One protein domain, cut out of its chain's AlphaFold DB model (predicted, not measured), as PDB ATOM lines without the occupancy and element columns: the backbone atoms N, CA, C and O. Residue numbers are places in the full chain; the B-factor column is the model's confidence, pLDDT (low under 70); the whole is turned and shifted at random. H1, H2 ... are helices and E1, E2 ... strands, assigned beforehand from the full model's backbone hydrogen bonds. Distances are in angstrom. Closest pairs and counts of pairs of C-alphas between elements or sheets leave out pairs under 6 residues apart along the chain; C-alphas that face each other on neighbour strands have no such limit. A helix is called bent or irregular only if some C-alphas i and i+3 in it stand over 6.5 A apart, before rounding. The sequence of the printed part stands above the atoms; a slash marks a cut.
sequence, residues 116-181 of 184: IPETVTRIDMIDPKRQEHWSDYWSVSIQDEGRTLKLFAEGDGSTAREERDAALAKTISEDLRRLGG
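What this domain is: This is residues 116 to 181 of the 184 residues of the protein "Bacteriophage gp78 domain protein" of Mycobacteroides abscessus MAB_091912_2446 (UniProt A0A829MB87). Two slim strand hairpins, E3 with E4 and E1 with E2, and one long helix, H1, spread like three arms from a common corner near residues 134 to 137 and 154 to 158. The far part of the helix, residues 165 to 179, and the tip of the longer hairpin, residues 143 to 148, stick out and make the length. The printed part has 66 residues with four named strands and then one named helix, in the order E1, E2, E3, E4, H1. The class is mixed, helices and strands, with two separate antiparallel sheets of two strands, E1 - E2 and E3 - E4. The whole is only just extended, close to loose, with a radius of gyration of the C-alphas of 16.3 A and spans of 57 by 26 by 17 A.

Where its parts are: E3, residues 137 to 143, measures 20.0 A and begins at C-alpha 137 (-6.138, 30.767, -7.914). E4, residues 148 to 154, measures 19.3 A. E1 is residues 122 to 126, with C-alpha 122 at (1.747, 28.636, -11.524), and measures 12.8 A. E2, residues 130 to 134, measures 13.1 A. H1, residues 158 to 179, measures 31.4 A and ends at C-alpha 179 (27.509, 43.199, -8.682).

How they stand to each other: E3 and E4 form a hairpin, antiparallel with 158 degrees between their directions. N 141 and O 150 are 2.9 A apart, and N 150 and O 141 are 2.8 A apart, both within hydrogen-bond range. E1 and E2 form the other hairpin, antiparallel at 162 degrees, with N 125 and O 131 within hydrogen-bond range at 2.9 A and N 131 and O 125 at 2.8 A. Between the hairpins, the closest C-alphas of E2 and E4 are those of Trp 134 and Ala 153, 7.6 A apart. E2 and E3 are apart, and E1 is apart from both E3 and E4. The closest C-alphas of E2 and H1 are those of Trp 134 and Ala 160, 7.4 A apart. E1 and H1 are only just apart, at 8.1 A, and E3 and H1 are apart. In H1, which is not bent, every O i to N i+4 pair is within hydrogen-bond range.

The domain as a whole: The two C-alphas farthest apart are those of Asp 144 and Gly 181, at 57.0 A. Without the stretches that stand free, residues 143 to 148 and 165 to 181, the body of 43 residues spans 28 by 24 by 15 A. The printed part has no cut, and the four links between its elements are tight. The mean pLDDT of the printed part is 86.6, and residues 180 to 181 are under 70.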
ATOM      1  N   ILE A 116      -4.006  22.803  -2.629       74.12
ATOM      2  CA  ILE A 116      -3.071  23.771  -3.202       74.12
ATOM      3  C   ILE A 116      -3.182  25.078  -2.398       74.12
ATOM      4  O   ILE A 116      -4.280  25.628  -2.302       74.12
ATOM      5  N   PRO A 117      -2.083  25.585  -1.803       78.19
ATOM      6  CA  PRO A 117      -2.090  26.884  -1.136       78.19
ATOM      7  C   PRO A 117      -2.548  27.999  -2.085       78.19
ATOM      8  O   PRO A 117      -2.114  28.027  -3.234       78.19
ATOM      9  N   GLU A 118      -3.320  28.968  -1.584       76.00
ATOM     10  CA  GLU A 118      -3.790  30.142  -2.354       76.00
ATOM     11  C   GLU A 118      -2.636  30.966  -2.963       76.00
ATOM     12  O   GLU A 118      -2.835  31.722  -3.901       76.00
ATOM     13  N   THR A 119      -1.408  30.795  -2.464       80.62
ATOM     14  CA  THR A 119      -0.196  31.433  -2.996       80.62
ATOM     15  C   THR A 119       0.347  30.781  -4.269       80.62
ATOM     16  O   THR A 119       1.272  31.309  -4.885       80.62
ATOM     17  N   VAL A 120      -0.122  29.586  -4.631       86.62
ATOM     18  CA  VAL A 120       0.307  28.920  -5.860       86.62
ATOM     19  C   VAL A 120      -0.481  29.518  -7.009       86.62
ATOM     20  O   VAL A 120      -1.687  29.354  -7.078       86.62
ATOM     21  N   THR A 121       0.216  30.162  -7.938       89.94
ATOM     22  CA  THR A 121      -0.393  30.775  -9.128       89.94
ATOM     23  C   THR A 121       0.102  30.157 -10.437       89.94
ATOM     24  O   THR A 121      -0.480  30.365 -11.503       89.94
ATOM     25  N   ARG A 122       1.148  29.322 -10.373       90.50
ATOM     26  CA  ARG A 122       1.747  28.636 -11.524       90.50
ATOM     27  C   ARG A 122       1.854  27.136 -11.290       90.50
ATOM     28  O   ARG A 122       2.417  26.706 -10.286       90.50
ATOM     29  N   ILE A 123       1.404  26.357 -12.269       89.75
ATOM     30  CA  ILE A 123       1.600  24.907 -12.333       89.75
ATOM     31  C   ILE A 123       2.512  24.582 -13.514       89.75
ATOM     32  O   ILE A 123       2.220  24.916 -14.662       89.75
ATOM     33  N   ASP A 124       3.629  23.931 -13.209       91.12
ATOM     34  CA  ASP A 124       4.614  23.466 -14.181       91.12
ATOM     35  C   ASP A 124       4.386  21.973 -14.464       91.12
ATOM     36  O   ASP A 124       4.663  21.123 -13.616       91.12
ATOM     37  N   MET A 125       3.895  21.642 -15.662       89.50
ATOM     38  CA  MET A 125       3.757  20.259 -16.123       89.50
ATOM     39  C   MET A 125       4.936  19.897 -17.025       89.50
ATOM     40  O   MET A 125       5.213  20.587 -18.007       89.50
ATOM     41  N   ILE A 126       5.653  18.825 -16.693       92.00
ATOM     42  CA  ILE A 126       6.878  18.429 -17.396       92.00
ATOM     43  C   ILE A 126       6.689  17.032 -17.995       92.00
ATOM     44  O   ILE A 126       7.081  16.061 -17.361       92.00
ATOM     45  N   ASP A 127       6.100  16.927 -19.197       77.75
ATOM     46  CA  ASP A 127       6.201  15.720 -20.045       77.75
ATOM     47  C   ASP A 127       5.625  15.930 -21.467       77.75
ATOM     48  O   ASP A 127       4.537  16.489 -21.611       77.75
ATOM     49  N   PRO A 128       6.299  15.514 -22.560       81.25
ATOM     50  CA  PRO A 128       7.754  15.486 -22.759       81.25
ATOM     51  C   PRO A 128       8.343  16.902 -22.926       81.25
ATOM     52  O   PRO A 128       9.550  17.079 -23.079       81.25
ATOM     53  N   LYS A 129       7.488  17.932 -22.941       90.12
ATOM     54  CA  LYS A 129       7.853  19.351 -23.001       90.12
ATOM     55  C   LYS A 129       7.240  20.068 -21.807       90.12
ATOM     56  O   LYS A 129       6.125  19.748 -21.407       90.12
ATOM     57  N   ARG A 130       7.957  21.058 -21.274       91.75
ATOM     58  CA  ARG A 130       7.451  21.914 -20.201       91.75
ATOM     59  C   ARG A 130       6.254  22.723 -20.700       91.75
ATOM     60  O   ARG A 130       6.376  23.440 -21.693       91.75
ATOM     61  N   GLN A 131       5.139  22.622 -19.993       91.38
ATOM     62  CA  GLN A 131       3.959  23.458 -20.169       91.38
ATOM     63  C   GLN A 131       3.702  24.202 -18.865       91.38
ATOM     64  O   GLN A 131       3.657  23.601 -17.792       91.38
ATOM     65  N   GLU A 132       3.584  25.523 -18.964       92.06
ATOM     66  CA  GLU A 132       3.237  26.371 -17.832       92.06
ATOM     67  C   GLU A 132       1.757  26.720 -17.909       92.06
ATOM     68  O   GLU A 132       1.280  27.218 -18.932       92.06
ATOM     69  N   HIS A 133       1.054  26.533 -16.802       91.69
ATOM     70  CA  HIS A 133      -0.304  27.019 -16.639       91.69
ATOM     71  C   HIS A 133      -0.325  28.052 -15.521       91.69
ATOM     72  O   HIS A 133       0.245  27.835 -14.452       91.69
ATOM     73  N   TRP A 134      -0.966  29.183 -15.789       93.25
ATOM     74  CA  TRP A 134      -1.070  30.309 -14.869       93.25
ATOM     75  C   TRP A 134      -2.533  30.550 -14.537       93.25
ATOM     76  O   TRP A 134      -3.385  30.412 -15.413       93.25
ATOM     77  N   SER A 135      -2.796  30.907 -13.288       92.12
ATOM     78  CA  SER A 135      -4.108  31.324 -12.812       92.12
ATOM     79  C   SER A 135      -3.945  32.180 -11.560       92.12
ATOM     80  O   SER A 135      -2.885  32.140 -10.930       92.12
ATOM     81  N   ASP A 136      -4.965  32.960 -11.218       86.31
ATOM     82  CA  ASP A 136      -4.940  33.770 -10.000       86.31
ATOM     83  C   ASP A 136      -5.148  32.873  -8.773       86.31
ATOM     84  O   ASP A 136      -4.489  33.069  -7.756       86.31
ATOM     85  N   TYR A 137      -5.966  31.822  -8.912       85.88
ATOM     86  CA  TYR A 137      -6.138  30.767  -7.914       85.88
ATOM     87  C   TYR A 137      -6.293  29.395  -8.578       85.88
ATOM     88  O   TYR A 137      -6.742  29.271  -9.718       85.88
ATOM     89  N   TRP A 138      -5.939  28.343  -7.843       87.62
ATOM     90  CA  TRP A 138      -6.125  26.962  -8.280       87.62
ATOM     91  C   TRP A 138      -7.002  26.210  -7.293       87.62
ATOM     92  O   TRP A 138      -6.668  26.121  -6.111       87.62
ATOM     93  N   SER A 139      -8.069  25.595  -7.791       84.94
ATOM     94  CA  SER A 139      -8.808  24.578  -7.047       84.94
ATOM     95  C   SER A 139      -8.507  23.188  -7.596       84.94
ATOM     96  O   SER A 139      -8.114  22.999  -8.753       84.94
ATOM     97  N   VAL A 140      -8.623  22.184  -6.731       86.62
ATOM     98  CA  VAL A 140      -8.211  20.815  -7.034       86.62
ATOM     99  C   VAL A 140      -9.307  19.827  -6.677       86.62
ATOM    100  O   VAL A 140      -9.941  19.929  -5.631       86.62
ATOM    101  N   SER A 141      -9.518  18.846  -7.549       83.44
ATOM    102  CA  SER A 141     -10.410  17.716  -7.302       83.44
ATOM    103  C   SER A 141      -9.657  16.416  -7.533       83.44
ATOM    104  O   SER A 141      -9.044  16.219  -8.583       83.44
ATOM    105  N   ILE A 142      -9.716  15.524  -6.548       83.69
ATOM    106  CA  ILE A 142      -9.165  14.174  -6.634       83.69
ATOM    107  C   ILE A 142     -10.333  13.204  -6.821       83.69
ATOM    108  O   ILE A 142     -11.257  13.173  -6.010       83.69
ATOM    109  N   GLN A 143     -10.302  12.422  -7.895       84.62
ATOM    110  CA  GLN A 143     -11.352  11.477  -8.277       84.62
ATOM    111  C   GLN A 143     -10.787  10.057  -8.409       84.62
ATOM    112  O   GLN A 143      -9.575   9.842  -8.310       84.62
ATOM    113  N   ASP A 144     -11.680   9.086  -8.609       89.00
ATOM    114  CA  ASP A 144     -11.333   7.691  -8.905       89.00
ATOM    115  C   ASP A 144     -10.382   7.067  -7.868       89.00
ATOM    116  O   ASP A 144      -9.326   6.536  -8.211       89.00
ATOM    117  N   GLU A 145     -10.727   7.186  -6.579       83.94
ATOM    118  CA  GLU A 145      -9.926   6.661  -5.456       83.94
ATOM    119  C   GLU A 145      -8.479   7.196  -5.415       83.94
ATOM    120  O   GLU A 145      -7.561   6.505  -4.976       83.94
ATOM    121  N   GLY A 146      -8.248   8.428  -5.879       82.62
ATOM    122  CA  GLY A 146      -6.915   9.039  -5.864       82.62
ATOM    123  C   GLY A 146      -6.134   8.919  -7.168       82.62
ATOM    124  O   GLY A 146      -4.984   9.346  -7.219       82.62
ATOM    125  N   ARG A 147      -6.725   8.347  -8.223       89.25
ATOM    126  CA  ARG A 147      -6.035   8.121  -9.506       89.25
ATOM    127  C   ARG A 147      -6.117   9.301 -10.463       89.25
ATOM    128  O   ARG A 147      -5.274   9.412 -11.348       89.25
ATOM    129  N   THR A 148      -7.101  10.174 -10.278       88.31
ATOM    130  CA  THR A 148      -7.335  11.310 -11.168       88.31
ATOM    131  C   THR A 148      -7.207  12.610 -10.389       88.31
ATOM    132  O   THR A 148      -7.992  12.866  -9.481       88.31
ATOM    133  N   LEU A 149      -6.242  13.449 -10.772       87.31
ATOM    134  CA  LEU A 149      -6.093  14.818 -10.279       87.31
ATOM    135  C   LEU A 149      -6.627  15.792 -11.334       87.31
ATOM    136  O   LEU A 149      -6.136  15.812 -12.462       87.31
ATOM    137  N   LYS A 150      -7.614  16.609 -10.969       89.75
ATOM    138  CA  LYS A 150      -8.125  17.711 -11.790       89.75
ATOM    139  C   LYS A 150      -7.750  19.030 -11.143       89.75
ATOM    140  O   LYS A 150      -7.975  19.219  -9.952       89.75
ATOM    141  N   LEU A 151      -7.198  19.921 -11.951       90.38
ATOM    142  CA  LEU A 151      -6.808  21.267 -11.564       90.38
ATOM    143  C   LEU A 151      -7.716  22.235 -12.311       90.38
ATOM    144  O   LEU A 151      -7.815  22.160 -13.538       90.38
ATOM    145  N   PHE A 152      -8.385  23.112 -11.578       89.31
ATOM    146  CA  PHE A 152      -9.253  24.138 -12.132       89.31
ATOM    147  C   PHE A 152      -8.576  25.488 -11.931       89.31
ATOM    148  O   PHE A 152      -8.214  25.853 -10.815       89.31
ATOM    149  N   ALA A 153      -8.367  26.188 -13.042       89.75
ATOM    150  CA  ALA A 153      -7.884  27.557 -13.039       89.75
ATOM    151  C   ALA A 153      -9.058  28.496 -12.731       89.75
ATOM    152  O   ALA A 153     -10.083  28.447 -13.417       89.75
ATOM    153  N   GLU A 154      -8.898  29.350 -11.725       87.50
ATOM    154  CA  GLU A 154      -9.837  30.405 -11.359       87.50
ATOM    155  C   GLU A 154      -9.180  31.768 -11.612       87.50
ATOM    156  O   GLU A 154      -8.238  32.169 -10.931       87.50
ATOM    157  N   GLY A 155      -9.669  32.469 -12.638       87.00
ATOM    158  CA  GLY A 155      -9.012  33.663 -13.177       87.00
ATOM    159  C   GLY A 155      -8.034  33.345 -14.313       87.00
ATOM    160  O   GLY A 155      -7.749  32.180 -14.614       87.00
ATOM    161  N   ASP A 156      -7.546  34.385 -14.988       88.38
ATOM    162  CA  ASP A 156      -6.701  34.262 -16.187       88.38
ATOM    163  C   ASP A 156      -5.190  34.302 -15.887       88.38
ATOM    164  O   ASP A 156      -4.365  34.093 -16.787       88.38
ATOM    165  N   GLY A 157      -4.825  34.533 -14.619       88.38
ATOM    166  CA  GLY A 157      -3.442  34.575 -14.156       88.38
ATOM    167  C   GLY A 157      -2.691  35.838 -14.574       88.38
ATOM    168  O   GLY A 157      -1.460  35.853 -14.516       88.38
ATOM    169  N   SER A 158      -3.390  36.876 -15.043       89.06
ATOM    170  CA  SER A 158      -2.790  38.174 -15.374       89.06
ATOM    171  C   SER A 158      -2.142  38.811 -14.148       89.06
ATOM    172  O   SER A 158      -0.952  39.127 -14.188       89.06
ATOM    173  N   THR A 159      -2.875  38.881 -13.036       87.38
ATOM    174  CA  THR A 159      -2.390  39.453 -11.772       87.38
ATOM    175  C   THR A 159      -1.180  38.674 -11.266       87.38
ATOM    176  O   THR A 159      -0.130  39.248 -10.983       87.38
ATOM    177  N   ALA A 160      -1.273  37.342 -11.266       88.25
ATOM    178  CA  ALA A 160      -0.169  36.471 -10.875       88.25
ATOM    179  C   ALA A 160       1.117  36.679 -11.696       88.25
ATOM    180  O   ALA A 160       2.229  36.607 -11.160       88.25
ATOM    181  N   ARG A 161       0.987  36.907 -13.009       89.12
ATOM    182  CA  ARG A 161       2.136  37.176 -13.885       89.12
ATOM    183  C   ARG A 161       2.735  38.546 -13.603       89.12
ATOM    184  O   ARG A 161       3.953  38.634 -13.472       89.12
ATOM    185  N   GLU A 162       1.903  39.574 -13.464       90.44
ATOM    186  CA  GLU A 162       2.351  40.932 -13.143       90.44
ATOM    187  C   GLU A 162       3.123  40.973 -11.819       90.44
ATOM    188  O   GLU A 162       4.223  41.526 -11.756       90.44
ATOM    189  N   GLU A 163       2.605  40.317 -10.779       88.75
ATOM    190  CA  GLU A 163       3.274  40.223  -9.480       88.75
ATOM    191  C   GLU A 163       4.625  39.507  -9.573       88.75
ATOM    192  O   GLU A 163       5.628  39.962  -9.011       88.75
ATOM    193  N   ARG A 164       4.686  38.399 -10.322       87.69
ATOM    194  CA  ARG A 164       5.923  37.635 -10.522       87.69
ATOM    195  C   ARG A 164       6.958  38.425 -11.317       87.69
ATOM    196  O   ARG A 164       8.139  38.388 -10.967       87.69
ATOM    197  N   ASP A 165       6.539  39.127 -12.361       90.31
ATOM    198  CA  ASP A 165       7.428  39.946 -13.183       90.31
ATOM    199  C   ASP A 165       7.963  41.139 -12.382       90.31
ATOM    200  O   ASP A 165       9.162  41.423 -12.429       90.31
ATOM    201  N   ALA A 166       7.124  41.768 -11.553       90.56
ATOM    202  CA  ALA A 166       7.548  42.813 -10.625       90.56
ATOM    203  C   ALA A 166       8.560  42.292  -9.585       90.56
ATOM    204  O   ALA A 166       9.593  42.926  -9.344       90.56
ATOM    205  N   ALA A 167       8.310  41.118  -8.998       88.00
ATOM    206  CA  ALA A 167       9.222  40.488  -8.043       88.00
ATOM    207  C   ALA A 167      10.566  40.106  -8.686       88.00
ATOM    208  O   ALA A 167      11.634  40.320  -8.097       88.00
ATOM    209  N   LEU A 168      10.535  39.585  -9.916       88.31
ATOM    210  CA  LEU A 168      11.735  39.248 -10.675       88.31
ATOM    211  C   LEU A 168      12.537  40.505 -11.026       88.31
ATOM    212  O   LEU A 168      13.748  40.532 -10.807       88.31
ATOM    213  N   ALA A 169      11.875  41.563 -11.504       89.38
ATOM    214  CA  ALA A 169      12.514  42.839 -11.819       89.38
ATOM    215  C   ALA A 169      13.203  43.448 -10.591       89.38
ATOM    216  O   ALA A 169      14.341  43.918 -10.681       89.38
ATOM    217  N   LYS A 170      12.548  43.382  -9.424       91.69
ATOM    218  CA  LYS A 170      13.137  43.811  -8.152       91.69
ATOM    219  C   LYS A 170      14.394  43.004  -7.812       91.69
ATOM    220  O   LYS A 170      15.424  43.599  -7.516       91.69
ATOM    221  N   THR A 171      14.325  41.677  -7.917       90.38
ATOM    222  CA  THR A 171      15.454  40.779  -7.619       90.38
ATOM    223  C   THR A 171      16.647  41.053  -8.538       90.38
ATOM    224  O   THR A 171      17.762  41.244  -8.066       90.38
ATOM    225  N   ILE A 172      16.406  41.175  -9.848       87.69
ATOM    226  CA  ILE A 172      17.450  41.500 -10.833       87.69
ATOM    227  C   ILE A 172      18.080  42.867 -10.528       87.69
ATOM    228  O   ILE A 172      19.297  43.017 -10.606       87.69
ATOM    229  N   SER A 173      17.275  43.869 -10.160       89.19
ATOM    230  CA  SER A 173      17.785  45.195  -9.795       89.19
ATOM    231  C   SER A 173      18.674  45.156  -8.547       89.19
ATOM    232  O   SER A 173      19.713  45.817  -8.507       89.19
ATOM    233  N   GLU A 174      18.295  44.369  -7.539       90.19
ATOM    234  CA  GLU A 174      19.083  44.177  -6.319       90.19
ATOM    235  C   GLU A 174      20.401  43.441  -6.592       90.19
ATOM    236  O   GLU A 174      21.450  43.873  -6.112       90.19
ATOM    237  N   ASP A 175      20.382  42.390  -7.412       88.00
ATOM    238  CA  ASP A 175      21.590  41.644  -7.776       88.00
ATOM    239  C   ASP A 175      22.546  42.480  -8.638       88.00
ATOM    240  O   ASP A 175      23.755  42.474  -8.401       88.00
ATOM    241  N   LEU A 176      22.025  43.288  -9.568       85.38
ATOM    242  CA  LEU A 176      22.839  44.235 -10.337       85.38
ATOM    243  C   LEU A 176      23.486  45.302  -9.444       85.38
ATOM    244  O   LEU A 176      24.645  45.648  -9.664       85.38
ATOM    245  N   ARG A 177      22.789  45.795  -8.410       84.81
ATOM    246  CA  ARG A 177      23.390  46.709  -7.420       84.81
ATOM    247  C   ARG A 177      24.501  46.041  -6.615       84.81
ATOM    248  O   ARG A 177      25.489  46.698  -6.308       84.81
ATOM    249  N   ARG A 178      24.354  44.758  -6.274       81.94
ATOM    250  CA  ARG A 178      25.395  43.996  -5.567       81.94
ATOM    251  C   ARG A 178      26.622  43.746  -6.441       81.94
ATOM    252  O   ARG A 178      27.734  43.841  -5.942       81.94
ATOM    253  N   LEU A 179      26.424  43.460  -7.728       80.06
ATOM    254  CA  LEU A 179      27.509  43.199  -8.682       80.06
ATOM    255  C   LEU A 179      28.212  44.477  -9.165       80.06
ATOM    256  O   LEU A 179      29.405  44.446  -9.433       80.06
ATOM    257  N   GLY A 180      27.497  45.602  -9.253       66.31
ATOM    258  CA  GLY A 180      28.065  46.915  -9.585       66.31
ATOM    259  C   GLY A 180      28.663  47.671  -8.392       66.31
ATOM    260  O   GLY A 180      29.100  48.803  -8.559       66.31
ATOM    261  N   GLY A 181      28.645  47.076  -7.194       57.34
ATOM    262  CA  GLY A 181      29.172  47.648  -5.951       57.34
ATOM    263  C   GLY A 181      30.598  47.215  -5.597       57.34
ATOM    264  O   GLY A 181      31.020  47.419  -4.463       57.34
TER     265      GLY A 181